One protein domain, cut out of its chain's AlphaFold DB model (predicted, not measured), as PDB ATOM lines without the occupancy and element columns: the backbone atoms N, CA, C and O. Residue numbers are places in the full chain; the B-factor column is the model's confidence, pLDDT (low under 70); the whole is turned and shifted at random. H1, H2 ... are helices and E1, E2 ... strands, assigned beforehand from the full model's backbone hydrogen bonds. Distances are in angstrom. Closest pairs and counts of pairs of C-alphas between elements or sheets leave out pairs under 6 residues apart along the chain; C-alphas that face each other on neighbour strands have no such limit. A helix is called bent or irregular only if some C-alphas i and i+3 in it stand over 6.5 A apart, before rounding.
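This is residues 15 to 130 of the 168 residues of an uncharacterized protein of Terasakiispira papahanaumokuakeensis (UniProt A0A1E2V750). A four-stranded sheet with H1 along one face makes the body, and the long, bent hairpin of E2 and E3 runs away from it as an arm, whose tip, residues 31 to 36, sticks out. After H1 the chain turns a corner into short H2, and H3 comes back to edge strand E6. The printed part has 116 residues, with six named strands followed by three named helices: E1 E2 E3 E4 E5 E6 H1 H2 H3. The sheet's order is E1 - E4 - E5 - E6, antiparallel throughout, and the class is mixed, helices and strands. The whole is loose, with a radius of gyration of the C-alphas of 17.2 A, and elongated, spanning 61 by 35 by 21 A.

The larger sheet runs, strand beside strand, E1, residues 15 to 18, E4, residues 47 to 52, E5, residues 58 to 63, and E6, residues 77 to 83. E1 and E4 are antiparallel, with N 17 and O 48 at 2.8 A. E4, E5 and E6 form a meander, each strand the antiparallel neighbour of the one before; N 49 and O 61 are 2.9 A apart, and N 62 and O 77 are 2.8 A apart. E2, residues 22 to 32, and E3, residues 35 to 44, form a hairpin, with N 28 and O 39 at 2.8 A. E2 bends by 65 degrees at residue 25 and E3 by 55 degrees at residue 38. E3 runs on into E4 at 51 degrees. Residues 43 to 44 of E3 pair with residues 66 to 67, antiparallel. H1, residues 90 to 107, is on the larger sheet, over E4 and E5, at a height over the sheet of 8.7 A; it runs along the strands, at 11 degrees to E5 on the local plane. H2, residues 109 to 114, and H1 only just touch, only at the corner, with 3 pairs of C-alphas within 8 A; the closest C-alphas are those of Arg 105 and Gly 111, 5.3 A apart. H3, residues 117 to 129, makes two layers with H1 and the larger sheet, helices on one face of a sheet. The closest C-alphas of E6 and H3 are those of Ile 77 and Ile 127, 6.7 A apart. H1 and H3 only just touch, with 3 pairs of C-alphas within 8 A, the closest being those of Tyr 103 and Ile 123, 6.6 A apart, at a steep tilt of 64 degrees, opposite ways. In H1 and H3 every O i to N i+4 pair is within hydrogen-bond range; in H2 0 of 2 are, and 2 of 3 O i to N i+3 pairs.

E1 begins at C-alpha 15, (293.614, 9.903, -51.518). From first to last C-alpha E2 measures 26.6 A, E3 24.9 A, H1 25.1 A and H3 18.4 A. H3 ends at C-alpha 129, (274.193, 16.201, -42.975).

The C-alphas farthest apart, those of Pro 33 and Asp 86, are 61.7 A apart. The printed part has no cut. The link from E5 to E6, 13 residues, is long. The pLDDT is under 70 at residue 35, residues 68 to 74 and residues 110 to 114.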
ATOM      1  N   VAL A  15     292.743   9.704 -52.682       85.31
ATOM      2  CA  VAL A  15     293.614   9.903 -51.518       85.31
ATOM      3  C   VAL A  15     292.906   9.356 -50.293       85.31
ATOM      4  O   VAL A  15     291.865   9.871 -49.878       85.31
ATOM      5  N   GLN A  16     293.485   8.319 -49.690       90.00
ATOM      6  CA  GLN A  16     292.908   7.647 -48.533       90.00
ATOM      7  C   GLN A  16     293.774   7.790 -47.280       90.00
ATOM      8  O   GLN A  16     294.965   7.471 -47.262       90.00
ATOM      9  N   LEU A  17     293.129   8.184 -46.183       89.19
ATOM     10  CA  LEU A  17     293.643   8.069 -44.825       89.19
ATOM     11  C   LEU A  17     292.925   6.910 -44.125       89.19
ATOM     12  O   LEU A  17     291.762   7.035 -43.757       89.19
ATOM     13  N   SER A  18     293.606   5.784 -43.939       88.50
ATOM     14  CA  SER A  18     293.053   4.596 -43.277       88.50
ATOM     15  C   SER A  18     293.510   4.469 -41.828       88.50
ATOM     16  O   SER A  18     294.680   4.712 -41.520       88.50
ATOM     17  N   ALA A  19     292.622   3.988 -40.961       85.88
ATOM     18  CA  ALA A  19     292.983   3.515 -39.635       85.88
ATOM     19  C   ALA A  19     293.350   2.023 -39.695       85.88
ATOM     20  O   ALA A  19     292.852   1.273 -40.540       85.88
ATOM     21  N   GLY A  20     294.275   1.614 -38.826       84.25
ATOM     22  CA  GLY A  20     294.760   0.237 -38.764       84.25
ATOM     23  C   GLY A  20     293.713  -0.747 -38.242       84.25
ATOM     24  O   GLY A  20     292.584  -0.387 -37.930       84.25
ATOM     25  N   ILE A  21     294.109  -2.013 -38.125       82.56
ATOM     26  CA  ILE A  21     293.271  -3.029 -37.485       82.56
ATOM     27  C   ILE A  21     293.174  -2.711 -35.994       82.56
ATOM     28  O   ILE A  21     294.197  -2.575 -35.320       82.56
ATOM     29  N   ASN A  22     291.950  -2.644 -35.479       82.38
ATOM     30  CA  ASN A  22     291.691  -2.441 -34.065       82.38
ATOM     31  C   ASN A  22     291.237  -3.761 -33.425       82.38
ATOM     32  O   ASN A  22     290.331  -4.427 -33.922       82.38
ATOM     33  N   LYS A  23     291.905  -4.181 -32.347       80.81
ATOM     34  CA  LYS A  23     291.585  -5.428 -31.634       80.81
ATOM     35  C   LYS A  23     290.540  -5.111 -30.575       80.81
ATOM     36  O   LYS A  23     290.799  -4.265 -29.731       80.81
ATOM     37  N   THR A  24     289.397  -5.789 -30.590       78.75
ATOM     38  CA  THR A  24     288.265  -5.457 -29.699       78.75
ATOM     39  C   THR A  24     288.404  -6.047 -28.296       78.75
ATOM     40  O   THR A  24     287.590  -5.774 -27.418       78.75
ATOM     41  N   GLY A  25     289.409  -6.903 -28.084       76.31
ATOM     42  CA  GLY A  25     289.609  -7.635 -26.834       76.31
ATOM     43  C   GLY A  25     288.599  -8.764 -26.602       76.31
ATOM     44  O   GLY A  25     288.706  -9.466 -25.602       76.31
ATOM     45  N   ILE A  26     287.651  -8.976 -27.521       78.06
ATOM     46  CA  ILE A  26     286.699 -10.087 -27.464       78.06
ATOM     47  C   ILE A  26     287.367 -11.320 -28.079       78.06
ATOM     48  O   ILE A  26     287.860 -11.280 -29.209       78.06
ATOM     49  N   VAL A  27     287.388 -12.417 -27.323       82.38
ATOM     50  CA  VAL A  27     287.919 -13.710 -27.764       82.38
ATOM     51  C   VAL A  27     286.792 -14.730 -27.740       82.38
ATOM     52  O   VAL A  27     286.159 -14.946 -26.708       82.38
ATOM     53  N   GLU A  28     286.539 -15.355 -28.882       80.75
ATOM     54  CA  GLU A  28     285.610 -16.468 -29.009       80.75
ATOM     55  C   GLU A  28     286.393 -17.778 -28.904       80.75
ATOM     56  O   GLU A  28     287.324 -18.027 -29.676       80.75
ATOM     57  N   ILE A  29     286.041 -18.603 -27.917       82.88
ATOM     58  CA  ILE A  29     286.607 -19.941 -27.759       82.88
ATOM     59  C   ILE A  29     285.812 -20.868 -28.673       82.88
ATOM     60  O   ILE A  29     284.613 -21.066 -28.482       82.88
ATOM     61  N   ILE A  30     286.479 -21.415 -29.683       83.69
ATOM     62  CA  ILE A  30     285.892 -22.395 -30.590       83.69
ATOM     63  C   ILE A  30     286.160 -23.768 -29.978       83.69
ATOM     64  O   ILE A  30     287.298 -24.236 -29.987       83.69
ATOM     65  N   ASP A  31     285.110 -24.390 -29.441       78.31
ATOM     66  CA  ASP A  31     285.135 -25.764 -28.932       78.31
ATOM     67  C   ASP A  31     284.191 -26.632 -29.772       78.31
ATOM     68  O   ASP A  31     283.064 -26.948 -29.387       78.31
ATOM     69  N   LYS A  32     284.623 -26.929 -31.003       82.62
ATOM     70  CA  LYS A  32     283.933 -27.844 -31.919       82.62
ATOM     71  C   LYS A  32     284.771 -29.118 -32.080       82.62
ATOM     72  O   LYS A  32     285.997 -29.025 -32.049       82.62
ATOM     73  N   PRO A  33     284.147 -30.289 -32.306       76.56
ATOM     74  CA  PRO A  33     284.868 -31.560 -32.436       76.56
ATOM     75  C   PRO A  33     285.948 -31.554 -33.536       76.56
ATOM     76  O   PRO A  33     286.977 -32.196 -33.357       76.56
ATOM     77  N   ASP A  34     285.770 -30.758 -34.599       78.00
ATOM     78  CA  ASP A  34     286.715 -30.649 -35.726       78.00
ATOM     79  C   ASP A  34     287.680 -29.450 -35.639       78.00
ATOM     80  O   ASP A  34     288.585 -29.317 -36.464       78.00
ATOM     81  N   ALA A  35     287.501 -28.543 -34.671       69.19
ATOM     82  CA  ALA A  35     288.346 -27.360 -34.523       69.19
ATOM     83  C   ALA A  35     288.348 -26.854 -33.075       69.19
ATOM     84  O   ALA A  35     287.332 -26.365 -32.574       69.19
ATOM     85  N   LYS A  36     289.523 -26.906 -32.438       76.75
ATOM     86  CA  LYS A  36     289.806 -26.234 -31.164       76.75
ATOM     87  C   LYS A  36     290.674 -25.012 -31.399       76.75
ATOM     88  O   LYS A  36     291.734 -25.111 -32.016       76.75
ATOM     89  N   GLY A  37     290.248 -23.864 -30.889       81.56
ATOM     90  CA  GLY A  37     291.023 -22.639 -31.028       81.56
ATOM     91  C   GLY A  37     290.384 -21.423 -30.379       81.56
ATOM     92  O   GLY A  37     289.337 -21.493 -29.741       81.56
ATOM     93  N   TRP A  38     291.044 -20.289 -30.563       78.25
ATOM     94  CA  TRP A  38     290.611 -18.985 -30.088       78.25
ATOM     95  C   TRP A  38     290.581 -18.036 -31.281       78.25
ATOM     96  O   TRP A  38     291.545 -17.951 -32.044       78.25
ATOM     97  N   LYS A  39     289.462 -17.336 -31.461       80.56
ATOM     98  CA  LYS A  39     289.302 -16.317 -32.496       80.56
ATOM     99  C   LYS A  39     289.182 -14.960 -31.823       80.56
ATOM    100  O   LYS A  39     288.258 -14.722 -31.052       80.56
ATOM    101  N   THR A  40     290.132 -14.071 -32.095       77.25
ATOM    102  CA  THR A  40     290.056 -12.682 -31.632       77.25
ATOM    103  C   THR A  40     289.227 -11.869 -32.612       77.25
ATOM    104  O   THR A  40     289.462 -11.919 -33.819       77.25
ATOM    105  N   GLU A  41     288.273 -11.103 -32.096       79.56
ATOM    106  CA  GLU A  41     287.484 -10.195 -32.914       79.56
ATOM    107  C   GLU A  41     288.290  -8.929 -33.250       79.56
ATOM    108  O   GLU A  41     288.991  -8.339 -32.418       79.56
ATOM    109  N   LEU A  42     288.210  -8.539 -34.521       82.44
ATOM    110  CA  LEU A  42     288.950  -7.429 -35.099       82.44
ATOM    111  C   LEU A  42     287.985  -6.470 -35.795       82.44
ATOM    112  O   LEU A  42     287.051  -6.887 -36.481       82.44
ATOM    113  N   GLU A  43     288.264  -5.183 -35.666       81.00
ATOM    114  CA  GLU A  43     287.644  -4.110 -36.429       81.00
ATOM    115  C   GLU A  43     288.616  -3.646 -37.515       81.00
ATOM    116  O   GLU A  43     289.793  -3.377 -37.250       81.00
ATOM    117  N   LYS A  44     288.136  -3.544 -38.755       84.56
ATOM    118  CA  LYS A  44     288.939  -3.080 -39.898       84.56
ATOM    119  C   LYS A  44     288.109  -2.245 -40.873       84.56
ATOM    120  O   LYS A  44     286.885  -2.194 -40.776       84.56
ATOM    121  N   GLY A  45     288.788  -1.595 -41.818       80.25
ATOM    122  CA  GLY A  45     288.145  -0.904 -42.944       80.25
ATOM    123  C   GLY A  45     287.734   0.548 -42.689       80.25
ATOM    124  O   GLY A  45     287.062   1.130 -43.534       80.25
ATOM    125  N   ALA A  46     288.146   1.147 -41.566       87.12
ATOM    126  CA  ALA A  46     287.879   2.555 -41.308       87.12
ATOM    127  C   ALA A  46     288.805   3.459 -42.134       87.12
ATOM    128  O   ALA A  46     290.030   3.368 -42.026       87.12
ATOM    129  N   ALA A  47     288.239   4.380 -42.911       90.94
ATOM    130  CA  ALA A  47     289.006   5.251 -43.798       90.94
ATOM    131  C   ALA A  47     288.316   6.595 -44.064       90.94
ATOM    132  O   ALA A  47     287.094   6.680 -44.079       90.94
ATOM    133  N   LEU A  48     289.098   7.644 -44.295       93.00
ATOM    134  CA  LEU A  48     288.657   8.890 -44.912       93.00
ATOM    135  C   LEU A  48     289.187   8.908 -46.340       93.00
ATOM    136  O   LEU A  48     290.398   8.845 -46.544       93.00
ATOM    137  N   VAL A  49     288.283   9.002 -47.304       91.44
ATOM    138  CA  VAL A  49     288.603   8.989 -48.730       91.44
ATOM    139  C   VAL A  49     288.259  10.347 -49.321       91.44
ATOM    140  O   VAL A  49     287.124  10.811 -49.187       91.44
ATOM    141  N   ALA A  50     289.242  10.975 -49.959       91.75
ATOM    142  CA  ALA A  50     289.023  12.041 -50.921       91.75
ATOM    143  C   ALA A  50     288.900  11.395 -52.305       91.75
ATOM    144  O   ALA A  50     289.868  10.837 -52.821       91.75
ATOM    145  N   SER A  51     287.689  11.415 -52.853       89.19
ATOM    146  CA  SER A  51     287.371  10.864 -54.169       89.19
ATOM    147  C   SER A  51     287.325  12.005 -55.173       89.19
ATOM    148  O   SER A  51     286.620  12.989 -54.942       89.19
ATOM    149  N   LEU A  52     288.097  11.878 -56.247       88.25
ATOM    150  CA  LEU A  52     288.045  12.782 -57.384       88.25
ATOM    151  C   LEU A  52     287.091  12.181 -58.415       88.25
ATOM    152  O   LEU A  52     287.174  10.995 -58.718       88.25
ATOM    153  N   ALA A  53     286.142  12.980 -58.881       83.56
ATOM    154  CA  ALA A  53     285.219  12.598 -59.934       83.56
ATOM    155  C   ALA A  53     285.765  13.034 -61.298       83.56
ATOM    156  O   ALA A  53     286.546  13.982 -61.402       83.56
ATOM    157  N   SER A  54     285.310  12.367 -62.358       80.88
ATOM    158  CA  SER A  54     285.721  12.647 -63.739       80.88
ATOM    159  C   SER A  54     285.341  14.048 -64.235       80.88
ATOM    160  O   SER A  54     285.948  14.555 -65.174       80.88
ATOM    161  N   ASP A  55     284.381  14.712 -63.582       84.06
ATOM    162  CA  ASP A  55     284.025  16.118 -63.816       84.06
ATOM    163  C   ASP A  55     284.977  17.113 -63.119       84.06
ATOM    164  O   ASP A  55     284.754  18.325 -63.154       84.06
ATOM    165  N   GLY A  56     286.037  16.610 -62.479       81.81
ATOM    166  CA  GLY A  56     287.017  17.391 -61.733       81.81
ATOM    167  C   GLY A  56     286.559  17.768 -60.327       81.81
ATOM    168  O   GLY A  56     287.278  18.490 -59.641       81.81
ATOM    169  N   THR A  57     285.389  17.319 -59.867       89.12
ATOM    170  CA  THR A  57     284.928  17.617 -58.508       89.12
ATOM    171  C   THR A  57     285.523  16.676 -57.461       89.12
ATOM    172  O   THR A  57     285.987  15.577 -57.753       89.12
ATOM    173  N   VAL A  58     285.513  17.115 -56.201       90.69
ATOM    174  CA  VAL A  58     286.055  16.373 -55.058       90.69
ATOM    175  C   VAL A  58     284.948  16.039 -54.056       90.69
ATOM    176  O   VAL A  58     284.128  16.882 -53.675       90.69
ATOM    177  N   GLY A  59     284.940  14.795 -53.588       90.50
ATOM    178  CA  GLY A  59     284.091  14.306 -52.506       90.50
ATOM    179  C   GLY A  59     284.910  13.830 -51.310       90.50
ATOM    180  O   GLY A  59     285.987  13.266 -51.472       90.50
ATOM    181  N   PHE A  60     284.384  14.019 -50.098       91.81
ATOM    182  CA  PHE A  60     284.975  13.476 -48.870       91.81
ATOM    183  C   PHE A  60     284.023  12.476 -48.228       91.81
ATOM    184  O   PHE A  60     282.897  12.826 -47.854       91.81
ATOM    185  N   ILE A  61     284.494  11.243 -48.064       90.75
ATOM    186  CA  ILE A  61     283.689  10.115 -47.597       90.75
ATOM    187  C   ILE A  61     284.380   9.463 -46.401       90.75
ATOM    188  O   ILE A  61     285.554   9.103 -46.471       90.75
ATOM    189  N   ILE A  62     283.645   9.294 -45.303       90.56
ATOM    190  CA  ILE A  62     284.094   8.523 -44.144       90.56
ATOM    191  C   ILE A  62     283.535   7.102 -44.227       90.56
ATOM    192  O   ILE A  62     282.326   6.901 -44.322       90.56
ATOM    193  N   TYR A  63     284.413   6.120 -44.095       87.50
ATOM    194  CA  TYR A  63     284.101   4.715 -43.893       87.50
ATOM    195  C   TYR A  63     284.328   4.362 -42.412       87.50
ATOM    196  O   TYR A  63     285.436   4.580 -41.913       87.50
ATOM    197  N   PRO A  64     283.306   3.863 -41.687       84.31
ATOM    198  CA  PRO A  64     283.454   3.412 -40.301       84.31
ATOM    199  C   PRO A  64     284.240   2.105 -40.191       84.31
ATOM    200  O   PRO A  64     284.424   1.380 -41.172       84.31
ATOM    201  N   TYR A  65     284.628   1.762 -38.960       82.81
ATOM    202  CA  TYR A  65     285.050   0.400 -38.653       82.81
ATOM    203  C   TYR A  65     283.912  -0.590 -38.890       82.81
ATOM    204  O   TYR A  65     282.757  -0.335 -38.544       82.81
ATOM    205  N   LYS A  66     284.265  -1.748 -39.443       76.00
ATOM    206  CA  LYS A  66     283.384  -2.908 -39.527       76.00
ATOM    207  C   LYS A  66     283.978  -4.019 -38.670       76.00
ATOM    208  O   LYS A  66     285.147  -4.366 -38.855       76.00
ATOM    209  N   SER A  67     283.184  -4.551 -37.744       72.44
ATOM    210  CA  SER A  67     283.508  -5.780 -37.019       72.44
ATOM    211  C   SER A  67     282.758  -6.958 -37.652       72.44
ATOM    212  O   SER A  67     281.727  -6.777 -38.303       72.44
ATOM    213  N   GLU A  68     283.300  -8.168 -37.506       66.56
ATOM    214  CA  GLU A  68     282.683  -9.388 -38.049       66.56
ATOM    215  C   GLU A  68     281.386  -9.773 -37.320       66.56
ATOM    216  O   GLU A  68     280.532 -10.438 -37.904       66.56
ATOM    217  N   ARG A  69     281.226  -9.353 -36.058       62.75
ATOM    218  CA  ARG A  69     280.081  -9.707 -35.203       62.75
ATOM    219  C   ARG A  69     279.057  -8.582 -35.098       62.75
ATOM    220  O   ARG A  69     277.855  -8.818 -35.125       62.75
ATOM    221  N   TYR A  70     279.555  -7.357 -34.998       59.25
ATOM    222  CA  TYR A  70     278.816  -6.110 -35.042       59.25
ATOM    223  C   TYR A  70     279.173  -5.409 -36.348       59.25
ATOM    224  O   TYR A  70     279.928  -4.431 -36.388       59.25
ATOM    225  N   SER A  71     278.584  -5.872 -37.453       52.41
ATOM    226  CA  SER A  71     278.453  -4.977 -38.594       52.41
ATOM    227  C   SER A  71     277.520  -3.857 -38.140       52.41
ATOM    228  O   SER A  71     276.295  -4.013 -38.139       52.41
ATOM    229  N   ARG A  72     278.074  -2.724 -37.695       55.66
ATOM    230  CA  ARG A  72     277.284  -1.500 -37.619       55.66
ATOM    231  C   ARG A  72     276.618  -1.348 -38.981       55.66
ATOM    232  O   ARG A  72     277.300  -1.278 -39.999       55.66
ATOM    233  N   ASN A  73     275.291  -1.286 -38.990       55.53
ATOM    234  CA  ASN A  73     274.507  -1.008 -40.197       55.53
ATOM    235  C   ASN A  73     274.699   0.442 -40.691       55.53
ATOM    236  O   ASN A  73     273.990   0.903 -41.582       55.53
ATOM    237  N   GLU A  74     275.628   1.187 -40.087       62.12
ATOM    238  CA  GLU A  74     276.009   2.521 -40.512       62.12
ATOM    239  C   GLU A  74     276.781   2.409 -41.829       62.12
ATOM    240  O   GLU A  74     277.882   1.859 -41.901       62.12
ATOM    241  N   GLY A  75     276.164   2.914 -42.898       70.00
ATOM    242  CA  GLY A  75     276.840   3.111 -44.171       70.00
ATOM    243  C   GLY A  75     278.009   4.091 -44.040       70.00
ATOM    244  O   GLY A  75     278.216   4.731 -43.010       70.00
ATOM    245  N   ASN A  76     278.772   4.238 -45.120       84.25
ATOM    246  CA  ASN A  76     279.708   5.351 -45.233       84.25
ATOM    247  C   ASN A  76     278.973   6.693 -45.054       84.25
ATOM    248  O   ASN A  76     277.799   6.792 -45.401       84.25
ATOM    249  N   ILE A  77     279.654   7.720 -44.551       86.62
ATOM    250  CA  ILE A  77     279.115   9.079 -44.425       86.62
ATOM    251  C   ILE A  77     279.728   9.946 -45.515       86.62
ATOM    252  O   ILE A  77     280.948  10.111 -45.564       86.62
ATOM    253  N   ILE A  78     278.888  10.542 -46.358       88.44
ATOM    254  CA  ILE A  78     279.338  11.557 -47.318       88.44
ATOM    255  C   ILE A  78     279.345  12.903 -46.594       88.44
ATOM    256  O   ILE A  78     278.289  13.465 -46.300       88.44
ATOM    257  N   LEU A  79     280.539  13.415 -46.289       88.25
ATOM    258  CA  LEU A  79     280.699  14.718 -45.643       88.25
ATOM    259  C   LEU A  79     280.454  15.864 -46.624       88.25
ATOM    260  O   LEU A  79     279.808  16.851 -46.278       88.25
ATOM    261  N   TYR A  80     281.018  15.725 -47.821       89.00
ATOM    262  CA  TYR A  80     280.954  16.699 -48.901       89.00
ATOM    263  C   TYR A  80     280.919  15.962 -50.238       89.00
ATOM    264  O   TYR A  80     281.552  14.915 -50.382       89.00
ATOM    265  N   HIS A  81     280.201  16.524 -51.203       87.50
ATOM    266  CA  HIS A  81     280.127  16.044 -52.580       87.50
ATOM    267  C   HIS A  81     280.213  17.246 -53.529       87.50
ATOM    268  O   HIS A  81     279.881  18.362 -53.122       87.50
ATOM    269  N   ASN A  82     280.630  17.009 -54.773       87.69
ATOM    270  CA  ASN A  82     280.700  18.002 -55.850       87.69
ATOM    271  C   ASN A  82     281.439  19.297 -55.458       87.69
ATOM    272  O   ASN A  82     281.018  20.397 -55.821       87.69
ATOM    273  N   LEU A  83     282.514  19.200 -54.669       89.88
ATOM    274  CA  LEU A  83     283.333  20.370 -54.363       89.88
ATOM    275  C   LEU A  83     284.201  20.708 -55.572       89.88
ATOM    276  O   LEU A  83     284.884  19.836 -56.093       89.88
ATOM    277  N   SER A  84     284.243  21.980 -55.964       91.38
ATOM    278  CA  SER A  84     285.315  22.449 -56.850       91.38
ATOM    279  C   SER A  84     286.683  22.244 -56.169       91.38
ATOM    280  O   SER A  84     286.782  22.508 -54.962       91.38
ATOM    281  N   PRO A  85     287.733  21.823 -56.904       87.75
ATOM    282  CA  PRO A  85     289.100  21.711 -56.390       87.75
ATOM    283  C   PRO A  85     289.591  22.975 -55.680       87.75
ATOM    284  O   PRO A  85     290.215  22.882 -54.625       87.75
ATOM    285  N   ASP A  86     289.214  24.154 -56.180       91.50
ATOM    286  CA  ASP A  86     289.597  25.453 -55.604       91.50
ATOM    287  C   ASP A  86     289.049  25.659 -54.183       91.50
ATOM    288  O   ASP A  86     289.606  26.401 -53.373       91.50
ATOM    289  N   ASN A  87     287.960  24.965 -53.846       91.62
ATOM    290  CA  ASN A  87     287.341  25.019 -52.524       91.62
ATOM    291  C   ASN A  87     287.965  24.021 -51.534       91.62
ATOM    292  O   ASN A  87     287.639  24.050 -50.336       91.62
ATOM    293  N   VAL A  88     288.873  23.147 -51.986       91.25
ATOM    294  CA  VAL A  88     289.570  22.169 -51.140       91.25
ATOM    295  C   VAL A  88     290.714  22.855 -50.393       91.25
ATOM    296  O   VAL A  88     291.896  22.723 -50.687       91.25
ATOM    297  N   THR A  89     290.342  23.619 -49.369       94.81
ATOM    298  CA  THR A  89     291.304  24.334 -48.523       94.81
ATOM    299  C   THR A  89     291.903  23.433 -47.441       94.81
ATOM    300  O   THR A  89     291.280  22.482 -46.962       94.81
ATOM    301  N   SER A  90     293.085  23.796 -46.934       94.06
ATOM    302  CA  SER A  90     293.705  23.116 -45.784       94.06
ATOM    303  C   SER A  90     292.794  23.091 -44.545       94.06
ATOM    304  O   SER A  90     292.799  22.124 -43.779       94.06
ATOM    305  N   LYS A  91     291.964  24.127 -44.362       95.31
ATOM    306  CA  LYS A  91     290.953  24.203 -43.297       95.31
ATOM    307  C   LYS A  91     289.857  23.150 -43.481       95.31
ATOM    308  O   LYS A  91     289.474  22.507 -42.503       95.31
ATOM    309  N   LEU A  92     289.383  22.952 -44.712       93.44
ATOM    310  CA  LEU A  92     288.401  21.917 -45.039       93.44
ATOM    311  C   LEU A  92     288.972  20.520 -44.770       93.44
ATOM    312  O   LEU A  92     288.335  19.726 -44.079       93.44
ATOM    313  N   VAL A  93     290.190  20.247 -45.245       93.19
ATOM    314  CA  VAL A  93     290.859  18.951 -45.047       93.19
ATOM    315  C   VAL A  93     291.044  18.655 -43.557       93.19
ATOM    316  O   VAL A  93     290.647  17.589 -43.088       93.19
ATOM    317  N   LYS A  94     291.543  19.622 -42.773       95.06
ATOM    318  CA  LYS A  94     291.656  19.487 -41.308       95.06
ATOM    319  C   LYS A  94     290.302  19.220 -40.646       95.06
ATOM    320  O   LYS A  94     290.220  18.394 -39.737       95.06
ATOM    321  N   SER A  95     289.237  19.878 -41.108       93.44
ATOM    322  CA  SER A  95     287.880  19.620 -40.618       93.44
ATOM    323  C   SER A  95     287.422  18.194 -40.938       93.44
ATOM    324  O   SER A  95     286.886  17.524 -40.058       93.44
ATOM    325  N   CYS A  96     287.680  17.698 -42.153       92.38
ATOM    326  CA  CYS A  96     287.345  16.331 -42.556       92.38
ATOM    327  C   CYS A  96     288.106  15.294 -41.729       92.38
ATOM    328  O   CYS A  96     287.493  14.355 -41.230       92.38
ATOM    329  N   ILE A  97     289.407  15.500 -41.503       93.69
ATOM    330  CA  ILE A  97     290.226  14.628 -40.649       93.69
ATOM    331  C   ILE A  97     289.709  14.643 -39.208       93.69
ATOM    332  O   ILE A  97     289.561  13.589 -38.599       93.69
ATOM    333  N   SER A  98     289.379  15.813 -38.653       92.69
ATOM    334  CA  SER A  98     288.835  15.907 -37.291       92.69
ATOM    335  C   SER A  98     287.494  15.177 -37.154       92.69
ATOM    336  O   SER A  98     287.305  14.418 -36.202       92.69
ATOM    337  N   LYS A  99     286.589  15.344 -38.129       91.56
ATOM    338  CA  LYS A  99     285.315  14.609 -38.195       91.56
ATOM    339  C   LYS A  99     285.542  13.105 -38.328       91.56
ATOM    340  O   LYS A  99     284.893  12.337 -37.627       91.56
ATOM    341  N   TYR A 100     286.486  12.698 -39.174       91.50
ATOM    342  CA  TYR A 100     286.884  11.306 -39.345       91.50
ATOM    343  C   TYR A 100     287.379  10.704 -38.032       91.50
ATOM    344  O   TYR A 100     286.822   9.708 -37.590       91.50
ATOM    345  N   LEU A 101     288.347  11.328 -37.359       89.88
ATOM    346  CA  LEU A 101     288.883  10.833 -36.088       89.88
ATOM    347  C   LEU A 101     287.802  10.743 -35.003       89.88
ATOM    348  O   LEU A 101     287.746   9.751 -34.276       89.88
ATOM    349  N   LEU A 102     286.918  11.744 -34.924       89.06
ATOM    350  CA  LEU A 102     285.774  11.714 -34.014       89.06
ATOM    351  C   LEU A 102     284.856  10.528 -34.328       89.06
ATOM    352  O   LEU A 102     284.456   9.799 -33.423       89.06
ATOM    353  N   TYR A 103     284.520  10.334 -35.601       87.31
ATOM    354  CA  TYR A 103     283.608   9.281 -36.017       87.31
ATOM    355  C   TYR A 103     284.219   7.890 -35.828       87.31
ATOM    356  O   TYR A 103     283.587   7.035 -35.221       87.31
ATOM    357  N   VAL A 104     285.472   7.683 -36.240       84.94
ATOM    358  CA  VAL A 104     286.205   6.418 -36.076       84.94
ATOM    359  C   VAL A 104     286.277   6.015 -34.614       84.94
ATOM    360  O   VAL A 104     285.922   4.878 -34.292       84.94
ATOM    361  N   ARG A 105     286.650   6.952 -33.729       84.44
ATOM    362  CA  ARG A 105     286.693   6.710 -32.283       84.44
ATOM    363  C   ARG A 105     285.361   6.178 -31.772       84.44
ATOM    364  O   ARG A 105     285.351   5.186 -31.064       84.44
ATOM    365  N   ASN A 106     284.258   6.821 -32.150       80.50
ATOM    366  CA  ASN A 106     282.921   6.452 -31.689       80.50
ATOM    367  C   ASN A 106     282.307   5.262 -32.445       80.50
ATOM    368  O   ASN A 106     281.329   4.687 -31.972       80.50
ATOM    369  N   SER A 107     282.844   4.907 -33.614       75.62
ATOM    370  CA  SER A 107     282.414   3.744 -34.400       75.62
ATOM    371  C   SER A 107     282.975   2.425 -33.886       75.62
ATOM    372  O   SER A 107     282.359   1.388 -34.105       75.62
ATOM    373  N   SER A 108     284.103   2.475 -33.175       76.06
ATOM    374  CA  SER A 108     284.669   1.311 -32.498       76.06
ATOM    375  C   SER A 108     283.810   0.887 -31.305       76.06
ATOM    376  O   SER A 108     283.211   1.731 -30.628       76.06
ATOM    377  N   ILE A 109     283.821  -0.408 -30.993       73.31
ATOM    378  CA  ILE A 109     283.233  -1.007 -29.788       73.31
ATOM    379  C   ILE A 109     283.628  -0.235 -28.520       73.31
ATOM    380  O   ILE A 109     282.764   0.071 -27.702       73.31
ATOM    381  N   TYR A 110     284.892   0.182 -28.375       68.44
ATOM    382  CA  TYR A 110     285.338   0.969 -27.213       68.44
ATOM    383  C   TYR A 110     284.758   2.390 -27.174       68.44
ATOM    384  O   TYR A 110     284.565   2.976 -26.104       68.44
ATOM    385  N   GLY A 111     284.472   2.955 -28.344       64.88
ATOM    386  CA  GLY A 111     283.874   4.274 -28.484       64.88
ATOM    387  C   GLY A 111     282.464   4.339 -27.929       64.88
ATOM    388  O   GLY A 111     282.116   5.310 -27.263       64.88
ATOM    389  N   VAL A 112     281.675   3.283 -28.142       67.44
ATOM    390  CA  VAL A 112     280.276   3.209 -27.690       67.44
ATOM    391  C   VAL A 112     280.159   3.410 -26.178       67.44
ATOM    392  O   VAL A 112     279.261   4.109 -25.722       67.44
ATOM    393  N   TYR A 113     281.100   2.868 -25.404       66.56
ATOM    394  CA  TYR A 113     281.086   2.960 -23.940       66.56
ATOM    395  C   TYR A 113     281.704   4.250 -23.383       66.56
ATOM    396  O   TYR A 113     281.511   4.558 -22.211       66.56
ATOM    397  N   SER A 114     282.440   5.010 -24.199       67.38
ATOM    398  CA  SER A 114     283.156   6.230 -23.782       67.38
ATOM    399  C   SER A 114     282.617   7.514 -24.429       67.38
ATOM    400  O   SER A 114     283.187   8.594 -24.258       67.38
ATOM    401  N   SER A 115     281.508   7.414 -25.165       71.44
ATOM    402  CA  SER A 115     280.906   8.530 -25.894       71.44
ATOM    403  C   SER A 115     280.302   9.561 -24.936       71.44
ATOM    404  O   SER A 115     279.382   9.263 -24.176       71.44
ATOM    405  N   SER A 116     280.763  10.811 -25.009       82.06
ATOM    406  CA  SER A 116     280.096  11.928 -24.325       82.06
ATOM    407  C   SER A 116     278.805  12.329 -25.051       82.06
ATOM    408  O   SER A 116     278.702  12.188 -26.269       82.06
ATOM    409  N   PHE A 117     277.840  12.928 -24.344       82.25
ATOM    410  CA  PHE A 117     276.588  13.419 -24.952       82.25
ATOM    411  C   PHE A 117     276.827  14.385 -26.130       82.25
ATOM    412  O   PHE A 117     276.142  14.334 -27.150       82.25
ATOM    413  N   LEU A 118     277.861  15.228 -26.035       84.12
ATOM    414  CA  LEU A 118     278.263  16.124 -27.122       84.12
ATOM    415  C   LEU A 118     278.771  15.373 -28.360       84.12
ATOM    416  O   LEU A 118     278.506  15.801 -29.484       84.12
ATOM    417  N   ASP A 119     279.477  14.259 -28.172       83.06
ATOM    418  CA  ASP A 119     279.941  13.428 -29.284       83.06
ATOM    419  C   ASP A 119     278.758  12.754 -29.968       83.06
ATOM    420  O   ASP A 119     278.680  12.759 -31.195       83.06
ATOM    421  N   PHE A 120     277.792  12.273 -29.180       82.00
ATOM    422  CA  PHE A 120     276.545  11.728 -29.702       82.00
ATOM    423  C   PHE A 120     275.813  12.747 -30.583       82.00
ATOM    424  O   PHE A 120     275.462  12.432 -31.722       82.00
ATOM    425  N   ILE A 121     275.641  13.990 -30.119       85.31
ATOM    426  CA  ILE A 121     275.023  15.053 -30.930       85.31
ATOM    427  C   ILE A 121     275.820  15.299 -32.214       85.31
ATOM    428  O   ILE A 121     275.236  15.361 -33.296       85.31
ATOM    429  N   ARG A 122     277.150  15.417 -32.125       86.00
ATOM    430  CA  ARG A 122     278.007  15.674 -33.295       86.00
ATOM    431  C   ARG A 122     277.917  14.561 -34.334       86.00
ATOM    432  O   ARG A 122     277.864  14.852 -35.526       86.00
ATOM    433  N   ILE A 123     277.873  13.306 -33.902       85.31
ATOM    434  CA  ILE A 123     277.740  12.153 -34.799       85.31
ATOM    435  C   ILE A 123     276.377  12.147 -35.473       85.31
ATOM    436  O   ILE A 123     276.309  12.041 -36.696       85.31
ATOM    437  N   ASN A 124     275.303  12.348 -34.709       83.38
ATOM    438  CA  ASN A 124     273.961  12.447 -35.278       83.38
ATOM    439  C   ASN A 124     273.852  13.609 -36.270       83.38
ATOM    440  O   ASN A 124     273.244  13.461 -37.327       83.38
ATOM    441  N   MET A 125     274.504  14.739 -35.988       84.12
ATOM    442  CA  MET A 125     274.580  15.855 -36.926       84.12
ATOM    443  C   MET A 125     275.314  15.460 -38.215       84.12
ATOM    444  O   MET A 125     274.843  15.796 -39.297       84.12
ATOM    445  N   MET A 126     276.425  14.716 -38.140       84.62
ATOM    446  CA  MET A 126     277.118  14.212 -39.337       84.62
ATOM    447  C   MET A 126     276.230  13.268 -40.160       84.62
ATOM    448  O   MET A 126     276.159  13.409 -41.379       84.62
ATOM    449  N   ILE A 127     275.497  12.367 -39.501       81.94
ATOM    450  CA  ILE A 127     274.548  11.448 -40.149       81.94
ATOM    451  C   ILE A 127     273.379  12.207 -40.793       81.94
ATOM    452  O   ILE A 127     272.894  11.808 -41.854       81.94
ATOM    453  N   ALA A 128     272.922  13.297 -40.174       76.12
ATOM    454  CA  ALA A 128     271.857  14.146 -40.703       76.12
ATOM    455  C   ALA A 128     272.319  15.018 -41.882       76.12
ATOM    456  O   ALA A 128     271.532  15.315 -42.783       76.12
ATOM    457  N   VAL A 129     273.589  15.435 -41.879       75.25
ATOM    458  CA  VAL A 129     274.193  16.201 -42.975       75.25
ATOM    459  C   VAL A 129     274.388  15.335 -44.219       75.25
ATOM    460  O   VAL A 129     274.302  15.896 -45.315       75.25
ATOM    461  N   ASP A 130     274.559  14.012 -44.068       78.62
ATOM    462  CA  ASP A 130     274.639  13.084 -45.202       78.62
ATOM    463  C   ASP A 130     273.437  13.285 -46.130       78.62
ATOM    464  O   ASP A 130     272.263  13.160 -45.754       78.62
TER     465      ASP A 130